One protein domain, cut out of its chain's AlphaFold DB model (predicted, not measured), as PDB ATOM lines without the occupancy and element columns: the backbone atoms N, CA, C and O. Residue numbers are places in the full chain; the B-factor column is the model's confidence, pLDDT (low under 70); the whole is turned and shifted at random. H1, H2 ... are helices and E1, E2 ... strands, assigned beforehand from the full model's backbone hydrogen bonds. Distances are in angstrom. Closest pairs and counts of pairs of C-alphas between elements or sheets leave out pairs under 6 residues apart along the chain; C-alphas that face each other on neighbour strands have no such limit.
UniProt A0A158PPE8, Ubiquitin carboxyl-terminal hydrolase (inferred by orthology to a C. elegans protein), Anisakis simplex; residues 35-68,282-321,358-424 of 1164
ATOM      1  N   ALA A  35     153.724 173.573 180.889       90.56
ATOM      2  CA  ALA A  35     153.026 173.379 179.620       90.56
ATOM      3  C   ALA A  35     153.856 173.924 178.443       90.56
ATOM      4  O   ALA A  35     154.028 173.238 177.435       90.56
ATOM      5  N   LEU A  36     154.460 175.105 178.598       91.00
ATOM      6  CA  LEU A  36     155.318 175.723 177.586       91.00
ATOM      7  C   LEU A  36     156.575 174.875 177.296       91.00
ATOM      8  O   LEU A  36     156.854 174.560 176.139       91.00
ATOM      9  N   TRP A  37     157.268 174.392 178.334       91.88
ATOM     10  CA  TRP A  37     158.410 173.469 178.211       91.88
ATOM     11  C   TRP A  37     158.031 172.158 177.500       91.88
ATOM     12  O   TRP A  37     158.815 171.593 176.727       91.88
ATOM     13  N   LYS A  38     156.793 171.681 177.706       90.38
ATOM     14  CA  LYS A  38     156.248 170.533 176.972       90.38
ATOM     15  C   LYS A  38     156.028 170.836 175.489       90.38
ATOM     16  O   LYS A  38     156.531 170.076 174.662       90.38
ATOM     17  N   LEU A  39     155.349 171.941 175.161       90.69
ATOM     18  CA  LEU A  39     155.037 172.370 173.787       90.69
ATOM     19  C   LEU A  39     156.297 172.562 172.923       90.69
ATOM     20  O   LEU A  39     156.324 172.136 171.769       90.69
ATOM     21  N   TYR A  40     157.368 173.118 173.500       91.69
ATOM     22  CA  TYR A  40     158.667 173.298 172.835       91.69
ATOM     23  C   TYR A  40     159.502 172.001 172.747       91.69
ATOM     24  O   TYR A  40     160.616 172.028 172.224       91.69
ATOM     25  N   MET A  41     158.969 170.860 173.211       90.12
ATOM     26  CA  MET A  41     159.612 169.532 173.249       90.12
ATOM     27  C   MET A  41     160.862 169.439 174.147       90.12
ATOM     28  O   MET A  41     161.602 168.458 174.070       90.12
ATOM     29  N   LEU A  42     161.066 170.415 175.037       90.94
ATOM     30  CA  LEU A  42     162.212 170.509 175.952       90.94
ATOM     31  C   LEU A  42     162.099 169.556 177.155       90.94
ATOM     32  O   LEU A  42     163.073 169.260 177.824       90.94
ATOM     33  N   HIS A  43     160.924 168.983 177.400       88.19
ATOM     34  CA  HIS A  43     160.732 167.938 178.414       88.19
ATOM     35  C   HIS A  43     161.367 166.572 178.064       88.19
ATOM     36  O   HIS A  43     161.226 165.625 178.836       88.19
ATOM     37  N   LYS A  44     161.971 166.416 176.877       84.88
ATOM     38  CA  LYS A  44     162.480 165.128 176.379       84.88
ATOM     39  C   LYS A  44     163.880 164.818 176.916       84.88
ATOM     40  O   LYS A  44     164.748 165.683 176.956       84.88
ATOM     41  N   SER A  45     164.108 163.553 177.254       79.69
ATOM     42  CA  SER A  45     165.424 162.993 177.584       79.69
ATOM     43  C   SER A  45     166.168 162.514 176.319       79.69
ATOM     44  O   SER A  45     165.855 162.947 175.202       79.69
ATOM     45  N   GLN A  46     167.183 161.657 176.473       70.31
ATOM     46  CA  GLN A  46     168.027 161.141 175.386       70.31
ATOM     47  C   GLN A  46     167.231 160.555 174.196       70.31
ATOM     48  O   GLN A  46     166.164 159.959 174.338       70.31
ATOM     49  N   CYS A  47     167.753 160.726 172.976       76.56
ATOM     50  CA  CYS A  47     167.044 160.351 171.753       76.56
ATOM     51  C   CYS A  47     167.217 158.865 171.383       76.56
ATOM     52  O   CYS A  47     168.156 158.487 170.686       76.56
ATOM     53  N   PHE A  48     166.246 158.034 171.770       70.69
ATOM     54  CA  PHE A  48     166.264 156.585 171.521       70.69
ATOM     55  C   PHE A  48     166.328 156.157 170.039       70.69
ATOM     56  O   PHE A  48     166.731 155.031 169.755       70.69
ATOM     57  N   LEU A  49     165.998 157.041 169.084       68.44
ATOM     58  CA  LEU A  49     166.034 156.751 167.638       68.44
ATOM     59  C   LEU A  49     167.435 156.415 167.094       68.44
ATOM     60  O   LEU A  49     167.538 155.831 166.015       68.44
ATOM     61  N   HIS A  50     168.500 156.788 167.811       63.69
ATOM     62  CA  HIS A  50     169.888 156.577 167.388       63.69
ATOM     63  C   HIS A  50     170.704 155.704 168.357       63.69
ATOM     64  O   HIS A  50     171.875 155.442 168.089       63.69
ATOM     65  N   CYS A  51     170.086 155.163 169.419       50.69
ATOM     66  CA  CYS A  51     170.742 154.233 170.351       50.69
ATOM     67  C   CYS A  51     171.216 152.920 169.693       50.69
ATOM     68  O   CYS A  51     172.017 152.196 170.278       50.69
ATOM     69  N   VAL A  52     170.748 152.617 168.477       48.38
ATOM     70  CA  VAL A  52     171.300 151.570 167.608       48.38
ATOM     71  C   VAL A  52     171.962 152.248 166.398       48.38
ATOM     72  O   VAL A  52     171.285 153.032 165.727       48.38
ATOM     73  N   PRO A  53     173.238 151.951 166.063       47.53
ATOM     74  CA  PRO A  53     173.944 152.542 164.918       47.53
ATOM     75  C   PRO A  53     173.376 152.160 163.534       47.53
ATOM     76  O   PRO A  53     173.992 151.425 162.768       47.53
ATOM     77  N   ASN A  54     172.205 152.686 163.168       50.88
ATOM     78  CA  ASN A  54     171.614 152.518 161.839       50.88
ATOM     79  C   ASN A  54     172.169 153.582 160.864       50.88
ATOM     80  O   ASN A  54     171.753 154.747 160.962       50.88
ATOM     81  N   PRO A  55     173.042 153.219 159.897       50.47
ATOM     82  CA  PRO A  55     173.694 154.171 158.994       50.47
ATOM     83  C   PRO A  55     172.730 154.998 158.137       50.47
ATOM     84  O   PRO A  55     173.111 156.075 157.695       50.47
ATOM     85  N   ARG A  56     171.477 154.561 157.939       50.84
ATOM     86  CA  ARG A  56     170.495 155.245 157.077       50.84
ATOM     87  C   ARG A  56     169.647 156.313 157.778       50.84
ATOM     88  O   ARG A  56     168.830 156.953 157.119       50.84
ATOM     89  N   THR A  57     169.791 156.510 159.090       58.06
ATOM     90  CA  THR A  57     169.029 157.556 159.801       58.06
ATOM     91  C   THR A  57     169.655 158.944 159.605       58.06
ATOM     92  O   THR A  57     170.876 159.078 159.548       58.06
ATOM     93  N   LYS A  58     168.815 159.983 159.498       68.19
ATOM     94  CA  LYS A  58     169.204 161.411 159.532       68.19
ATOM     95  C   LYS A  58     169.100 161.940 160.968       68.19
ATOM     96  O   LYS A  58     168.449 161.293 161.786       68.19
ATOM     97  N   ASN A  59     169.659 163.118 161.263       75.88
ATOM     98  CA  ASN A  59     169.440 163.787 162.552       75.88
ATOM     99  C   ASN A  59     167.945 163.886 162.912       75.88
ATOM    100  O   ASN A  59     167.126 164.320 162.096       75.88
ATOM    101  N   CYS A  60     167.607 163.527 164.150       79.31
ATOM    102  CA  CYS A  60     166.255 163.649 164.681       79.31
ATOM    103  C   CYS A  60     165.819 165.120 164.788       79.31
ATOM    104  O   CYS A  60     166.485 165.931 165.436       79.31
ATOM    105  N   ARG A  61     164.666 165.461 164.197       80.50
ATOM    106  CA  ARG A  61     164.046 166.793 164.330       80.50
ATOM    107  C   ARG A  61     163.144 166.897 165.556       80.50
ATOM    108  O   ARG A  61     163.023 167.970 166.130       80.50
ATOM    109  N   ASP A  62     162.563 165.781 165.986       80.44
ATOM    110  CA  ASP A  62     161.524 165.718 167.019       80.44
ATOM    111  C   ASP A  62     162.067 165.766 168.459       80.44
ATOM    112  O   ASP A  62     161.289 165.762 169.417       80.44
ATOM    113  N   ASN A  63     163.392 165.793 168.635       87.12
ATOM    114  CA  ASN A  63     164.064 166.004 169.915       87.12
ATOM    115  C   ASN A  63     165.095 167.151 169.773       87.12
ATOM    116  O   ASN A  63     166.072 166.996 169.027       87.12
ATOM    117  N   PRO A  64     164.911 168.289 170.476       88.69
ATOM    118  CA  PRO A  64     165.784 169.455 170.344       88.69
ATOM    119  C   PRO A  64     167.196 169.229 170.907       88.69
ATOM    120  O   PRO A  64     168.120 169.903 170.460       88.69
ATOM    121  N   TYR A  65     167.392 168.261 171.809       87.81
ATOM    122  CA  TYR A  65     168.702 167.887 172.364       87.81
ATOM    123  C   TYR A  65     169.468 166.880 171.491       87.81
ATOM    124  O   TYR A  65     170.620 166.547 171.766       87.81
ATOM    125  N   CYS A  66     168.847 166.347 170.431       85.06
ATOM    126  CA  CYS A  66     169.495 165.346 169.593       85.06
ATOM    127  C   CYS A  66     170.516 165.986 168.639       85.06
ATOM    128  O   CYS A  66     170.152 166.500 167.577       85.06
ATOM    129  N   LEU A  67     171.798 165.905 169.005       80.50
ATOM    130  CA  LEU A  67     172.946 166.331 168.187       80.50
ATOM    131  C   LEU A  67     173.500 165.225 167.271       80.50
ATOM    132  O   LEU A  67     174.450 165.439 166.523       80.50
ATOM    133  N   GLU A  68     172.941 164.020 167.347       72.38
ATOM    134  CA  GLU A  68     173.482 162.840 166.676       72.38
ATOM    135  C   GLU A  68     173.096 162.837 165.196       72.38
ATOM    136  O   GLU A  68     171.963 163.169 164.843       72.38
ATOM    137  N   ILE A 282     172.959 167.814 176.506       79.94
ATOM    138  CA  ILE A 282     172.065 167.702 177.664       79.94
ATOM    139  C   ILE A 282     171.534 166.259 177.733       79.94
ATOM    140  O   ILE A 282     170.956 165.758 176.768       79.94
ATOM    141  N   LYS A 283     171.751 165.580 178.869       67.94
ATOM    142  CA  LYS A 283     171.363 164.167 179.074       67.94
ATOM    143  C   LYS A 283     169.872 163.999 179.400       67.94
ATOM    144  O   LYS A 283     169.251 163.042 178.938       67.94
ATOM    145  N   ASP A 284     169.296 164.942 180.147       78.00
ATOM    146  CA  ASP A 284     167.869 164.978 180.484       78.00
ATOM    147  C   ASP A 284     167.299 166.405 180.422       78.00
ATOM    148  O   ASP A 284     167.699 167.275 181.193       78.00
ATOM    149  N   GLY A 285     166.337 166.640 179.525       77.81
ATOM    150  CA  GLY A 285     165.624 167.913 179.405       77.81
ATOM    151  C   GLY A 285     164.540 168.148 180.463       77.81
ATOM    152  O   GLY A 285     164.107 169.288 180.644       77.81
ATOM    153  N   ALA A 286     164.109 167.114 181.198       79.38
ATOM    154  CA  ALA A 286     163.166 167.295 182.302       79.38
ATOM    155  C   ALA A 286     163.827 168.035 183.478       79.38
ATOM    156  O   ALA A 286     163.268 169.011 183.975       79.38
ATOM    157  N   SER A 287     165.049 167.645 183.853       83.00
ATOM    158  CA  SER A 287     165.866 168.325 184.868       83.00
ATOM    159  C   SER A 287     166.231 169.763 184.475       83.00
ATOM    160  O   SER A 287     166.303 170.636 185.335       83.00
ATOM    161  N   MET A 288     166.381 170.056 183.176       84.06
ATOM    162  CA  MET A 288     166.642 171.426 182.709       84.06
ATOM    163  C   MET A 288     165.455 172.385 182.908       84.06
ATOM    164  O   MET A 288     165.645 173.594 182.823       84.06
ATOM    165  N   ALA A 289     164.245 171.894 183.206       84.50
ATOM    166  CA  ALA A 289     163.076 172.750 183.430       84.50
ATOM    167  C   ALA A 289     163.184 173.624 184.698       84.50
ATOM    168  O   ALA A 289     162.493 174.635 184.791       84.50
ATOM    169  N   SER A 290     164.037 173.253 185.662       84.69
ATOM    170  CA  SER A 290     164.383 174.087 186.826       84.69
ATOM    171  C   SER A 290     165.620 174.965 186.603       84.69
ATOM    172  O   SER A 290     165.860 175.874 187.391       84.69
ATOM    173  N   HIS A 291     166.374 174.728 185.525       87.06
ATOM    174  CA  HIS A 291     167.588 175.466 185.159       87.06
ATOM    175  C   HIS A 291     167.532 175.956 183.693       87.06
ATOM    176  O   HIS A 291     168.439 175.675 182.901       87.06
ATOM    177  N   PRO A 292     166.460 176.665 183.280       89.31
ATOM    178  CA  PRO A 292     166.229 177.028 181.880       89.31
ATOM    179  C   PRO A 292     167.342 177.905 181.292       89.31
ATOM    180  O   PRO A 292     167.619 177.820 180.096       89.31
ATOM    181  N   GLN A 293     168.021 178.709 182.113       88.69
ATOM    182  CA  GLN A 293     169.153 179.532 181.686       88.69
ATOM    183  C   GLN A 293     170.306 178.708 181.083       88.69
ATOM    184  O   GLN A 293     170.951 179.171 180.140       88.69
ATOM    185  N   ASP A 294     170.540 177.487 181.570       90.00
ATOM    186  CA  ASP A 294     171.693 176.654 181.199       90.00
ATOM    187  C   ASP A 294     171.480 175.857 179.899       90.00
ATOM    188  O   ASP A 294     172.374 175.151 179.424       90.00
ATOM    189  N   VAL A 295     170.306 176.031 179.282       91.44
ATOM    190  CA  VAL A 295     169.996 175.631 177.908       91.44
ATOM    191  C   VAL A 295     170.202 176.830 176.983       91.44
ATOM    192  O   VAL A 295     169.505 177.829 177.138       91.44
ATOM    193  N   LEU A 296     171.085 176.724 175.986       92.62
ATOM    194  CA  LEU A 296     171.194 177.693 174.883       92.62
ATOM    195  C   LEU A 296     170.645 177.127 173.569       92.62
ATOM    196  O   LEU A 296     170.700 175.918 173.326       92.62
ATOM    197  N   PHE A 297     170.146 178.016 172.708       94.50
ATOM    198  CA  PHE A 297     169.620 177.684 171.384       94.50
ATOM    199  C   PHE A 297     170.576 178.108 170.264       94.50
ATOM    200  O   PHE A 297     170.725 179.298 169.974       94.50
ATOM    201  N   LEU A 298     171.182 177.120 169.596       92.75
ATOM    202  CA  LEU A 298     172.078 177.319 168.447       92.75
ATOM    203  C   LEU A 298     171.449 176.801 167.141       92.75
ATOM    204  O   LEU A 298     170.693 175.825 167.182       92.75
ATOM    205  N   PRO A 299     171.761 177.387 165.965       93.31
ATOM    206  CA  PRO A 299     171.246 176.901 164.687       93.31
ATOM    207  C   PRO A 299     171.696 175.461 164.394       93.31
ATOM    208  O   PRO A 299     172.884 175.139 164.460       93.31
ATOM    209  N   THR A 300     170.777 174.605 163.943       90.44
ATOM    210  CA  THR A 300     171.091 173.232 163.494       90.44
ATOM    211  C   THR A 300     172.101 173.223 162.336       90.44
ATOM    212  O   THR A 300     172.916 172.302 162.223       90.44
ATOM    213  N   LYS A 301     172.089 174.273 161.495       89.31
ATOM    214  CA  LYS A 301     173.087 174.494 160.435       89.31
ATOM    215  C   LYS A 301     174.490 174.715 161.017       89.31
ATOM    216  O   LYS A 301     175.408 174.029 160.584       89.31
ATOM    217  N   LEU A 302     174.632 175.602 162.008       88.88
ATOM    218  CA  LEU A 302     175.915 175.938 162.642       88.88
ATOM    219  C   LEU A 302     176.605 174.684 163.185       88.88
ATOM    220  O   LEU A 302     177.743 174.394 162.838       88.88
ATOM    221  N   LEU A 303     175.871 173.896 163.973       86.50
ATOM    222  CA  LEU A 303     176.377 172.666 164.587       86.50
ATOM    223  C   LEU A 303     176.753 171.599 163.544       86.50
ATOM    224  O   LEU A 303     177.744 170.893 163.715       86.50
ATOM    225  N   SER A 304     176.003 171.512 162.441       83.31
ATOM    226  CA  SER A 304     176.335 170.621 161.318       83.31
ATOM    227  C   SER A 304     177.578 171.070 160.542       83.31
ATOM    228  O   SER A 304     178.246 170.236 159.934       83.31
ATOM    229  N   GLU A 305     177.880 172.371 160.534       81.88
ATOM    230  CA  GLU A 305     179.054 172.935 159.865       81.88
ATOM    231  C   GLU A 305     180.310 172.828 160.741       81.88
ATOM    232  O   GLU A 305     181.340 172.385 160.243       81.88
ATOM    233  N   VAL A 306     180.207 173.092 162.051       79.25
ATOM    234  CA  VAL A 306     181.277 172.839 163.038       79.25
ATOM    235  C   VAL A 306     181.747 171.384 162.982       79.25
ATOM    236  O   VAL A 306     182.931 171.124 162.792       79.25
ATOM    237  N   GLN A 307     180.820 170.422 163.058       72.94
ATOM    238  CA  GLN A 307     181.162 168.994 162.980       72.94
ATOM    239  C   GLN A 307     181.814 168.607 161.648       72.94
ATOM    240  O   GLN A 307     182.648 167.707 161.608       72.94
ATOM    241  N   ALA A 308     181.460 169.289 160.558       72.94
ATOM    242  CA  ALA A 308     182.130 169.095 159.282       72.94
ATOM    243  C   ALA A 308     183.549 169.685 159.260       72.94
ATOM    244  O   ALA A 308     184.405 169.114 158.596       72.94
ATOM    245  N   ARG A 309     183.807 170.789 159.976       72.69
ATOM    246  CA  ARG A 309     185.139 171.404 160.079       72.69
ATOM    247  C   ARG A 309     186.099 170.606 160.960       72.69
ATOM    248  O   ARG A 309     187.222 170.391 160.521       72.69
ATOM    249  N   GLU A 310     185.671 170.123 162.133       67.25
ATOM    250  CA  GLU A 310     186.489 169.183 162.930       67.25
ATOM    251  C   GLU A 310     186.831 167.932 162.092       67.25
ATOM    252  O   GLU A 310     187.978 167.497 162.050       67.25
ATOM    253  N   PHE A 311     185.863 167.386 161.341       65.06
ATOM    254  CA  PHE A 311     186.088 166.216 160.485       65.06
ATOM    255  C   PHE A 311     187.026 166.486 159.292       65.06
ATOM    256  O   PHE A 311     187.892 165.662 159.006       65.06
ATOM    257  N   GLU A 312     186.892 167.632 158.613       65.94
ATOM    258  CA  GLU A 312     187.816 168.064 157.549       65.94
ATOM    259  C   GLU A 312     189.260 168.178 158.088       65.94
ATOM    260  O   GLU A 312     190.180 167.643 157.474       65.94
ATOM    261  N   ALA A 313     189.450 168.756 159.281       63.59
ATOM    262  CA  ALA A 313     190.762 168.884 159.922       63.59
ATOM    263  C   ALA A 313     191.367 167.547 160.408       63.59
ATOM    264  O   ALA A 313     192.587 167.399 160.444       63.59
ATOM    265  N   VAL A 314     190.541 166.560 160.777       59.88
ATOM    266  CA  VAL A 314     191.012 165.202 161.124       59.88
ATOM    267  C   VAL A 314     191.393 164.398 159.876       59.88
ATOM    268  O   VAL A 314     192.335 163.611 159.935       59.88
ATOM    269  N   ALA A 315     190.703 164.598 158.749       58.38
ATOM    270  CA  ALA A 315     191.037 163.933 157.491       58.38
ATOM    271  C   ALA A 315     192.386 164.410 156.929       58.38
ATOM    272  O   ALA A 315     193.216 163.582 156.565       58.38
ATOM    273  N   GLU A 316     192.622 165.727 156.925       61.47
ATOM    274  CA  GLU A 316     193.844 166.347 156.386       61.47
ATOM    275  C   GLU A 316     195.114 165.822 157.094       61.47
ATOM    276  O   GLU A 316     196.083 165.456 156.432       61.47
ATOM    277  N   LYS A 317     195.056 165.592 158.414       55.75
ATOM    278  CA  LYS A 317     196.154 164.982 159.191       55.75
ATOM    279  C   LYS A 317     196.548 163.555 158.783       55.75
ATOM    280  O   LYS A 317     197.673 163.149 159.075       55.75
ATOM    281  N   LYS A 318     195.649 162.757 158.186       52.97
ATOM    282  CA  LYS A 318     196.009 161.384 157.774       52.97
ATOM    283  C   LYS A 318     196.912 161.411 156.543       52.97
ATOM    284  O   LYS A 318     197.867 160.643 156.486       52.97
ATOM    285  N   ASP A 319     196.623 162.302 155.596       49.22
ATOM    286  CA  ASP A 319     197.404 162.428 154.366       49.22
ATOM    287  C   ASP A 319     198.834 162.916 154.678       49.22
ATOM    288  O   ASP A 319     199.786 162.326 154.173       49.22
ATOM    289  N   ASP A 320     199.007 163.880 155.596       48.56
ATOM    290  CA  ASP A 320     200.334 164.322 156.070       48.56
ATOM    291  C   ASP A 320     201.139 163.167 156.710       48.56
ATOM    292  O   ASP A 320     202.324 162.983 156.431       48.56
ATOM    293  N   SER A 321     200.493 162.329 157.530       50.03
ATOM    294  CA  SER A 321     201.151 161.174 158.160       50.03
ATOM    295  C   SER A 321     201.490 160.045 157.172       50.03
ATOM    296  O   SER A 321     202.479 159.346 157.386       50.03
ATOM    297  N   SER A 358     187.288 179.090 157.902       72.38
ATOM    298  CA  SER A 358     186.189 179.890 158.463       72.38
ATOM    299  C   SER A 358     184.810 179.233 158.300       72.38
ATOM    300  O   SER A 358     184.519 178.574 157.296       72.38
ATOM    301  N   ILE A 359     183.952 179.405 159.309       80.69
ATOM    302  CA  ILE A 359     182.558 178.943 159.289       80.69
ATOM    303  C   ILE A 359     181.685 179.992 158.591       80.69
ATOM    304  O   ILE A 359     181.786 181.187 158.883       80.69
ATOM    305  N   GLY A 360     180.817 179.542 157.684       83.38
ATOM    306  CA  GLY A 360     179.847 180.377 156.986       83.38
ATOM    307  C   GLY A 360     178.742 180.935 157.891       83.38
ATOM    308  O   GLY A 360     178.633 180.627 159.077       83.38
ATOM    309  N   SER A 361     177.880 181.780 157.325       89.00
ATOM    310  CA  SER A 361     176.773 182.383 158.072       89.00
ATOM    311  C   SER A 361     175.613 181.408 158.298       89.00
ATOM    312  O   SER A 361     175.240 180.612 157.429       89.00
ATOM    313  N   SER A 362     174.989 181.485 159.469       90.56
ATOM    314  CA  SER A 362     173.758 180.766 159.805       90.56
ATOM    315  C   SER A 362     172.915 181.591 160.772       90.56
ATOM    316  O   SER A 362     173.470 182.251 161.642       90.56
ATOM    317  N   SER A 363     171.592 181.572 160.634       92.88
ATOM    318  CA  SER A 363     170.699 182.383 161.463       92.88
ATOM    319  C   SER A 363     169.460 181.613 161.919       92.88
ATOM    320  O   SER A 363     169.176 180.511 161.436       92.88
ATOM    321  N   TYR A 364     168.729 182.194 162.870       93.25
ATOM    322  CA  TYR A 364     167.327 181.870 163.120       93.25
ATOM    323  C   TYR A 364     166.523 183.128 163.456       93.25
ATOM    324  O   TYR A 364     167.027 184.053 164.096       93.25
ATOM    325  N   ALA A 365     165.254 183.138 163.050       91.88
ATOM    326  CA  ALA A 365     164.313 184.203 163.362       91.88
ATOM    327  C   ALA A 365     163.721 184.061 164.774       91.88
ATOM    328  O   ALA A 365     163.418 182.958 165.247       91.88
ATOM    329  N   LEU A 366     163.519 185.207 165.417       91.19
ATOM    330  CA  LEU A 366     162.682 185.381 166.598       91.19
ATOM    331  C   LEU A 366     161.228 185.644 166.170       91.19
ATOM    332  O   LEU A 366     160.939 185.916 165.004       91.19
ATOM    333  N   CYS A 367     160.293 185.568 167.114       88.88
ATOM    334  CA  CYS A 367     158.962 186.139 166.924       88.88
ATOM    335  C   CYS A 367     158.961 187.653 167.194       88.88
ATOM    336  O   CYS A 367     159.908 188.193 167.767       88.88
ATOM    337  N   ASN A 368     157.852 188.317 166.858       84.69
ATOM    338  CA  ASN A 368     157.632 189.753 167.069       84.69
ATOM    339  C   ASN A 368     157.835 190.192 168.539       84.69
ATOM    340  O   ASN A 368     158.151 191.346 168.795       84.69
ATOM    341  N   HIS A 369     157.724 189.264 169.496       86.06
ATOM    342  CA  HIS A 369     157.989 189.477 170.924       86.06
ATOM    343  C   HIS A 369     159.487 189.413 171.310       86.06
ATOM    344  O   HIS A 369     159.820 189.327 172.489       86.06
ATOM    345  N   GLY A 370     160.416 189.355 170.344       86.69
ATOM    346  CA  GLY A 370     161.863 189.260 170.602       86.69
ATOM    347  C   GLY A 370     162.311 187.943 171.259       86.69
ATOM    348  O   GLY A 370     163.386 187.873 171.863       86.69
ATOM    349  N   ARG A 371     161.483 186.896 171.160       91.00
ATOM    350  CA  ARG A 371     161.630 185.586 171.820       91.00
ATOM    351  C   ARG A 371     161.697 184.446 170.794       91.00
ATOM    352  O   ARG A 371     161.379 184.631 169.621       91.00
ATOM    353  N   LEU A 372     162.118 183.256 171.213       92.06
ATOM    354  CA  LEU A 372     162.165 182.070 170.356       92.06
ATOM    355  C   LEU A 372     160.743 181.507 170.138       92.06
ATOM    356  O   LEU A 372     160.068 181.217 171.128       92.06
ATOM    357  N   PRO A 373     160.278 181.299 168.890       91.19
ATOM    358  CA  PRO A 373     158.991 180.663 168.610       91.19
ATOM    359  C   PRO A 373     159.066 179.125 168.638       91.19
ATOM    360  O   PRO A 373     160.089 178.526 168.304       91.19
ATOM    361  N   VAL A 374     157.942 178.471 168.954       89.44
ATOM    362  CA  VAL A 374     157.832 176.999 169.077       89.44
ATOM    363  C   VAL A 374     158.209 176.240 167.798       89.44
ATOM    364  O   VAL A 374     158.766 175.142 167.859       89.44
ATOM    365  N   ASP A 375     157.959 176.836 166.629       88.81
ATOM    366  CA  ASP A 375     158.303 176.250 165.331       88.81
ATOM    367  C   ASP A 375     159.826 176.094 165.153       88.81
ATOM    368  O   ASP A 375     160.259 175.196 164.426       88.81
ATOM    369  N   SER A 376     160.653 176.894 165.842       91.19
ATOM    370  CA  SER A 376     162.115 176.779 165.765       91.19
ATOM    371  C   SER A 376     162.630 175.482 166.394       91.19
ATOM    372  O   SER A 376     163.545 174.868 165.840       91.19
ATOM    373  N   THR A 377     162.020 175.007 167.491       89.38
ATOM    374  CA  THR A 377     162.354 173.694 168.076       89.38
ATOM    375  C   THR A 377     161.577 172.560 167.402       89.38
ATOM    376  O   THR A 377     162.200 171.593 166.965       89.38
ATOM    377  N   ARG A 378     160.247 172.675 167.216       86.50
ATOM    378  CA  ARG A 378     159.403 171.602 166.633       86.50
ATOM    379  C   ARG A 378     159.741 171.245 165.181       86.50
ATOM    380  O   ARG A 378     159.396 170.149 164.741       86.50
ATOM    381  N   ASN A 379     160.401 172.127 164.427       86.44
ATOM    382  CA  ASN A 379     160.863 171.830 163.065       86.44
ATOM    383  C   ASN A 379     162.380 171.558 162.975       86.44
ATOM    384  O   ASN A 379     162.880 171.266 161.887       86.44
ATOM    385  N   GLY A 380     163.102 171.602 164.103       86.38
ATOM    386  CA  GLY A 380     164.540 171.335 164.178       86.38
ATOM    387  C   GLY A 380     165.421 172.418 163.548       86.38
ATOM    388  O   GLY A 380     166.490 172.095 163.028       86.38
ATOM    389  N   ILE A 381     164.986 173.683 163.559       90.31
ATOM    390  CA  ILE A 381     165.767 174.833 163.060       90.31
ATOM    391  C   ILE A 381     166.905 175.160 164.037       90.31
ATOM    392  O   ILE A 381     168.029 175.428 163.608       90.31
ATOM    393  N   VAL A 382     166.624 175.066 165.340       93.31
ATOM    394  CA  VAL A 382     167.613 175.184 166.420       93.31
ATOM    395  C   VAL A 382     167.747 173.880 167.206       93.31
ATOM    396  O   VAL A 382     166.834 173.049 167.228       93.31
ATOM    397  N   LYS A 383     168.879 173.731 167.894       91.62
ATOM    398  CA  LYS A 383     169.125 172.698 168.905       91.62
ATOM    399  C   LYS A 383     169.308 173.328 170.275       91.62
ATOM    400  O   LYS A 383     169.860 174.418 170.389       91.62
ATOM    401  N   ALA A 384     168.846 172.608 171.288       92.44
ATOM    402  CA  ALA A 384     169.041 172.927 172.690       92.44
ATOM    403  C   ALA A 384     170.336 172.253 173.171       92.44
ATOM    404  O   ALA A 384     170.464 171.030 173.083       92.44
ATOM    405  N   VAL A 385     171.296 173.044 173.645       90.38
ATOM    406  CA  VAL A 385     172.640 172.592 174.048       90.38
ATOM    407  C   VAL A 385     173.027 173.154 175.414       90.38
ATOM    408  O   VAL A 385     172.449 174.142 175.868       90.38
ATOM    409  N   ASN A 386     174.005 172.530 176.074       89.06
ATOM    410  CA  ASN A 386     174.555 173.047 177.328       89.06
ATOM    411  C   ASN A 386     175.244 174.410 177.115       89.06
ATOM    412  O   ASN A 386     176.089 174.545 176.227       89.06
ATOM    413  N   ARG A 387     174.912 175.395 177.961       88.62
ATOM    414  CA  ARG A 387     175.466 176.762 177.947       88.62
ATOM    415  C   ARG A 387     176.995 176.815 177.919       88.62
ATOM    416  O   ARG A 387     177.562 177.505 177.076       88.62
ATOM    417  N   ASN A 388     177.666 176.096 178.812       85.62
ATOM    418  CA  ASN A 388     179.110 176.241 179.013       85.62
ATOM    419  C   ASN A 388     179.886 175.700 177.805       85.62
ATOM    420  O   ASN A 388     180.754 176.386 177.265       85.62
ATOM    421  N   ALA A 389     179.499 174.518 177.319       81.06
ATOM    422  CA  ALA A 389     180.078 173.919 176.118       81.06
ATOM    423  C   ALA A 389     179.758 174.723 174.840       81.06
ATOM    424  O   ALA A 389     180.593 174.827 173.942       81.06
ATOM    425  N   ALA A 390     178.578 175.349 174.759       87.19
ATOM    426  CA  ALA A 390     178.229 176.255 173.664       87.19
ATOM    427  C   ALA A 390     179.117 177.512 173.645       87.19
ATOM    428  O   ALA A 390     179.628 177.880 172.586       87.19
ATOM    429  N   ASN A 391     179.363 178.131 174.804       86.81
ATOM    430  CA  ASN A 391     180.230 179.309 174.901       86.81
ATOM    431  C   ASN A 391     181.704 178.961 174.603       86.81
ATOM    432  O   ASN A 391     182.400 179.764 173.981       86.81
ATOM    433  N   GLN A 392     182.171 177.760 174.970       81.62
ATOM    434  CA  GLN A 392     183.487 177.240 174.563       81.62
ATOM    435  C   GLN A 392     183.591 177.065 173.038       81.62
ATOM    436  O   GLN A 392     184.522 177.591 172.431       81.62
ATOM    437  N   LEU A 393     182.609 176.411 172.401       82.69
ATOM    438  CA  LEU A 393     182.550 176.229 170.943       82.69
ATOM    439  C   LEU A 393     182.569 177.568 170.189       82.69
ATOM    440  O   LEU A 393     183.265 177.706 169.183       82.69
ATOM    441  N   ILE A 394     181.832 178.568 170.682       85.25
ATOM    442  CA  ILE A 394     181.768 179.909 170.081       85.25
ATOM    443  C   ILE A 394     183.127 180.617 170.139       85.25
ATOM    444  O   ILE A 394     183.522 181.247 169.156       85.25
ATOM    445  N   LYS A 395     183.857 180.464 171.251       84.75
ATOM    446  CA  LYS A 395     185.207 181.017 171.438       84.75
ATOM    447  C   LYS A 395     186.234 180.288 170.557       84.75
ATOM    448  O   LYS A 395     186.930 180.954 169.797       84.75
ATOM    449  N   ARG A 396     186.249 178.945 170.561       79.94
ATOM    450  CA  ARG A 396     187.139 178.090 169.736       79.94
ATOM    451  C   ARG A 396     187.074 178.420 168.240       79.94
ATOM    452  O   ARG A 396     188.099 178.414 167.572       79.94
ATOM    453  N   TYR A 397     185.884 178.732 167.726       80.88
ATOM    454  CA  TYR A 397     185.654 179.010 166.304       80.88
ATOM    455  C   TYR A 397     185.529 180.497 165.932       80.88
ATOM    456  O   TYR A 397     185.190 180.808 164.788       80.88
ATOM    457  N   ASN A 398     185.776 181.414 166.878       84.81
ATOM    458  CA  ASN A 398     185.614 182.866 166.720       84.81
ATOM    459  C   ASN A 398     184.289 183.257 166.020       84.81
ATOM    460  O   ASN A 398     184.252 183.988 165.023       84.81
ATOM    461  N   ILE A 399     183.183 182.689 166.514       87.50
ATOM    462  CA  ILE A 399     181.847 182.881 165.942       87.50
ATOM    463  C   ILE A 399     181.275 184.204 166.461       87.50
ATOM    464  O   ILE A 399     180.880 184.322 167.620       87.50
ATOM    465  N   GLN A 400     181.172 185.196 165.580       89.19
ATOM    466  CA  GLN A 400     180.474 186.443 165.874       89.19
ATOM    467  C   GLN A 400     178.959 186.208 165.860       89.19
ATOM    468  O   GLN A 400     178.430 185.624 164.911       89.19
ATOM    469  N   VAL A 401     178.270 186.709 166.886       89.69
ATOM    470  CA  VAL A 401     176.803 186.696 167.002       89.69
ATOM    471  C   VAL A 401     176.283 188.120 166.818       89.69
ATOM    472  O   VAL A 401     176.789 189.044 167.453       89.69
ATOM    473  N   LYS A 402     175.301 188.313 165.934       89.81
ATOM    474  CA  LYS A 402     174.710 189.619 165.590       89.81
ATOM    475  C   LYS A 402     173.187 189.509 165.554       89.81
ATOM    476  O   LYS A 402     172.661 188.482 165.138       89.81
ATOM    477  N   CYS A 403     172.487 190.560 165.969       85.81
ATOM    478  CA  CYS A 403     171.024 190.634 165.973       85.81
ATOM    479  C   CYS A 403     170.557 191.743 165.019       85.81
ATOM    480  O   CYS A 403     171.100 192.847 165.077       85.81
ATOM    481  N   SER A 404     169.561 191.477 164.165       80.81
ATOM    482  CA  SER A 404     169.101 192.432 163.138       80.81
ATOM    483  C   SER A 404     168.629 193.779 163.701       80.81
ATOM    484  O   SER A 404     168.704 194.788 163.010       80.81
ATOM    485  N   SER A 405     168.141 193.804 164.945       69.06
ATOM    486  CA  SER A 405     167.556 194.989 165.588       69.06
ATOM    487  C   SER A 405     168.509 195.715 166.550       69.06
ATOM    488  O   SER A 405     168.048 196.500 167.375       69.06
ATOM    489  N   SER A 406     169.816 195.428 166.516       59.19
ATOM    490  CA  SER A 406     170.794 195.972 167.473       59.19
ATOM    491  C   SER A 406     171.794 196.917 166.803       59.19
ATOM    492  O   SER A 406     172.826 196.495 166.280       59.19
ATOM    493  N   SER A 407     171.512 198.220 166.861       44.59
ATOM    494  CA  SER A 407     172.443 199.272 166.449       44.59
ATOM    495  C   SER A 407     173.596 199.431 167.449       44.59
ATOM    496  O   SER A 407     173.366 199.888 168.562       44.59
ATOM    497  N   SER A 408     174.820 199.110 167.004       49.53
ATOM    498  CA  SER A 408     176.134 199.574 167.509       49.53
ATOM    499  C   SER A 408     176.447 199.508 169.023       49.53
ATOM    500  O   SER A 408     175.800 200.149 169.839       49.53
ATOM    501  N   TYR A 409     177.581 198.877 169.360       43.69
ATOM    502  CA  TYR A 409     178.243 198.880 170.683       43.69
ATOM    503  C   TYR A 409     177.586 198.081 171.827       43.69
ATOM    504  O   TYR A 409     177.335 198.596 172.914       43.69
ATOM    505  N   SER A 410     177.506 196.758 171.662       42.91
ATOM    506  CA  SER A 410     177.774 195.845 172.784       42.91
ATOM    507  C   SER A 410     178.588 194.633 172.311       42.91
ATOM    508  O   SER A 410     178.193 193.904 171.405       42.91
ATOM    509  N   ASN A 411     179.768 194.423 172.905       43.59
ATOM    510  CA  ASN A 411     180.711 193.372 172.484       43.59
ATOM    511  C   ASN A 411     180.466 192.016 173.181       43.59
ATOM    512  O   ASN A 411     181.299 191.117 173.094       43.59
ATOM    513  N   ASN A 412     179.350 191.861 173.903       54.06
ATOM    514  CA  ASN A 412     179.108 190.711 174.773       54.06
ATOM    515  C   ASN A 412     178.210 189.661 174.093       54.06
ATOM    516  O   ASN A 412     176.985 189.673 174.229       54.06
ATOM    517  N   SER A 413     178.832 188.751 173.339       57.50
ATOM    518  CA  SER A 413     178.146 187.729 172.533       57.50
ATOM    519  C   SER A 413     177.250 186.790 173.347       57.50
ATOM    520  O   SER A 413     176.235 186.323 172.830       57.50
ATOM    521  N   GLU A 414     177.566 186.556 174.624       55.91
ATOM    522  CA  GLU A 414     176.797 185.669 175.507       55.91
ATOM    523  C   GLU A 414     175.396 186.222 175.842       55.91
ATOM    524  O   GLU A 414     174.499 185.451 176.175       55.91
ATOM    525  N   GLN A 415     175.168 187.537 175.696       64.19
ATOM    526  CA  GLN A 415     173.887 188.185 176.017       64.19
ATOM    527  C   GLN A 415     172.904 188.250 174.828       64.19
ATOM    528  O   GLN A 415     171.716 188.504 175.029       64.19
ATOM    529  N   LEU A 416     173.361 187.996 173.593       80.38
ATOM    530  CA  LEU A 416     172.494 187.944 172.403       80.38
ATOM    531  C   LEU A 416     171.827 186.573 172.202       80.38
ATOM    532  O   LEU A 416     170.780 186.487 171.558       80.38
ATOM    533  N   ILE A 417     172.434 185.492 172.701       89.62
ATOM    534  CA  ILE A 417     172.011 184.116 172.408       89.62
ATOM    535  C   ILE A 417     170.811 183.740 173.275       89.62
ATOM    536  O   ILE A 417     170.848 183.851 174.501       89.62
ATOM    537  N   LYS A 418     169.742 183.242 172.645       92.81
ATOM    538  CA  LYS A 418     168.530 182.861 173.371       92.81
ATOM    539  C   LYS A 418     168.729 181.603 174.213       92.81
ATOM    540  O   LYS A 418     169.314 180.618 173.755       92.81
ATOM    541  N   ASN A 419     168.196 181.642 175.433       92.69
ATOM    542  CA  ASN A 419     168.243 180.557 176.411       92.69
ATOM    543  C   ASN A 419     166.841 179.988 176.702       92.69
ATOM    544  O   ASN A 419     165.851 180.437 176.125       92.69
ATOM    545  N   GLY A 420     166.719 179.005 177.596       89.38
ATOM    546  CA  GLY A 420     165.434 178.382 177.939       89.38
ATOM    547  C   GLY A 420     164.355 179.341 178.464       89.38
ATOM    548  O   GLY A 420     163.177 179.024 178.332       89.38
ATOM    549  N   ASN A 421     164.707 180.522 178.990       90.69
ATOM    550  CA  ASN A 421     163.737 181.558 179.388       90.69
ATOM    551  C   ASN A 421     163.213 182.403 178.209       90.69
ATOM    552  O   ASN A 421     162.230 183.131 178.350       90.69
ATOM    553  N   ASP A 422     163.844 182.316 177.037       92.12
ATOM    554  CA  ASP A 422     163.424 183.022 175.825       92.12
ATOM    555  C   ASP A 422     162.355 182.268 175.022       92.12
ATOM    556  O   ASP A 422     161.973 182.738 173.953       92.12
ATOM    557  N   VAL A 423     161.846 181.122 175.488       93.19
ATOM    558  CA  VAL A 423     160.694 180.470 174.843       93.19
ATOM    559  C   VAL A 423     159.465 181.381 174.928       93.19
ATOM    560  O   VAL A 423     159.080 181.850 175.999       93.19
ATOM    561  N   CYS A 424     158.845 181.687 173.790       91.88
ATOM    562  CA  CYS A 424     157.765 182.666 173.748       91.88
ATOM    563  C   CYS A 424     156.441 182.080 174.268       91.88
ATOM    564  O   CYS A 424     155.837 181.227 173.606       91.88
TER     565      CYS A 424
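AT A GLANCE: This is residues 35 to 68, 282 to 321 and 358 to 424 of the 1164 residues of the protein "Ubiquitin carboxyl-terminal hydrolase (inferred by orthology to a C. elegans protein)" of Anisakis simplex (UniProt A0A158PPE8). Two antiparallel strands, E1 and E3, make the middle of a flat body with much loop round them, and the long helix H3 runs out from the end of E1, its residues 310 to 321 sticking out as an arm. The short helices H1, H2 and H4 lie at the end away from this arm; loop residues 44 to 60 lie on one side of the strand pair, E2 and E4 on the other. The printed part has 141 residues, in the order H1 H2 E1 H3 E2 H4 E3 H5 E4, mixed in class, with under half of its residues in named elements. It is compact, with a radius of gyration of the C-alphas of 16.2 A and spans of 52 by 43 by 22 A.

IN THESE COORDINATES: Find C-alpha 35 at (153.026, 173.379, 179.620), where H1, residues 35 to 39, begins. Next come H2, residues 287 to 290, and E1, residues 295 to 299. From C-alpha 300 at (171.091, 173.232, 163.494), H3 runs 32.8 A to residue 321. Then read E2, 362 to 365; H4, 374 to 378; E3, 382 to 386; H5, 387 to 396, 14.3 A long; and E4, 399 to 403, ending at (171.024, 190.634, 165.973).

HOW THE PARTS SIT: Look at E1 and E3: N 296 and O 385 are 2.9 A apart, within hydrogen-bond range. The closest C-alphas of E1 and H5, Leu 296 and Arg 387, are 5.3 A apart. H1 is close to but not clearly touching H2, at C-alphas 37 and 289, 7.0 A. E2 and E4 are near each other and pair with no named strand. Every O i to N i+4 pair is within range in H1, H4 and H5, and 15 of 18 in H3; H2 is too short for one.

THE WHOLE: The cuts leave gaps of 12.1 A between C-alphas 68 and 282 and 24.0 A between 321 and 358. No link printed whole is long. Confidence is under 70 at residues 49 to 58, 283, 310 to 321 and 405 to 415.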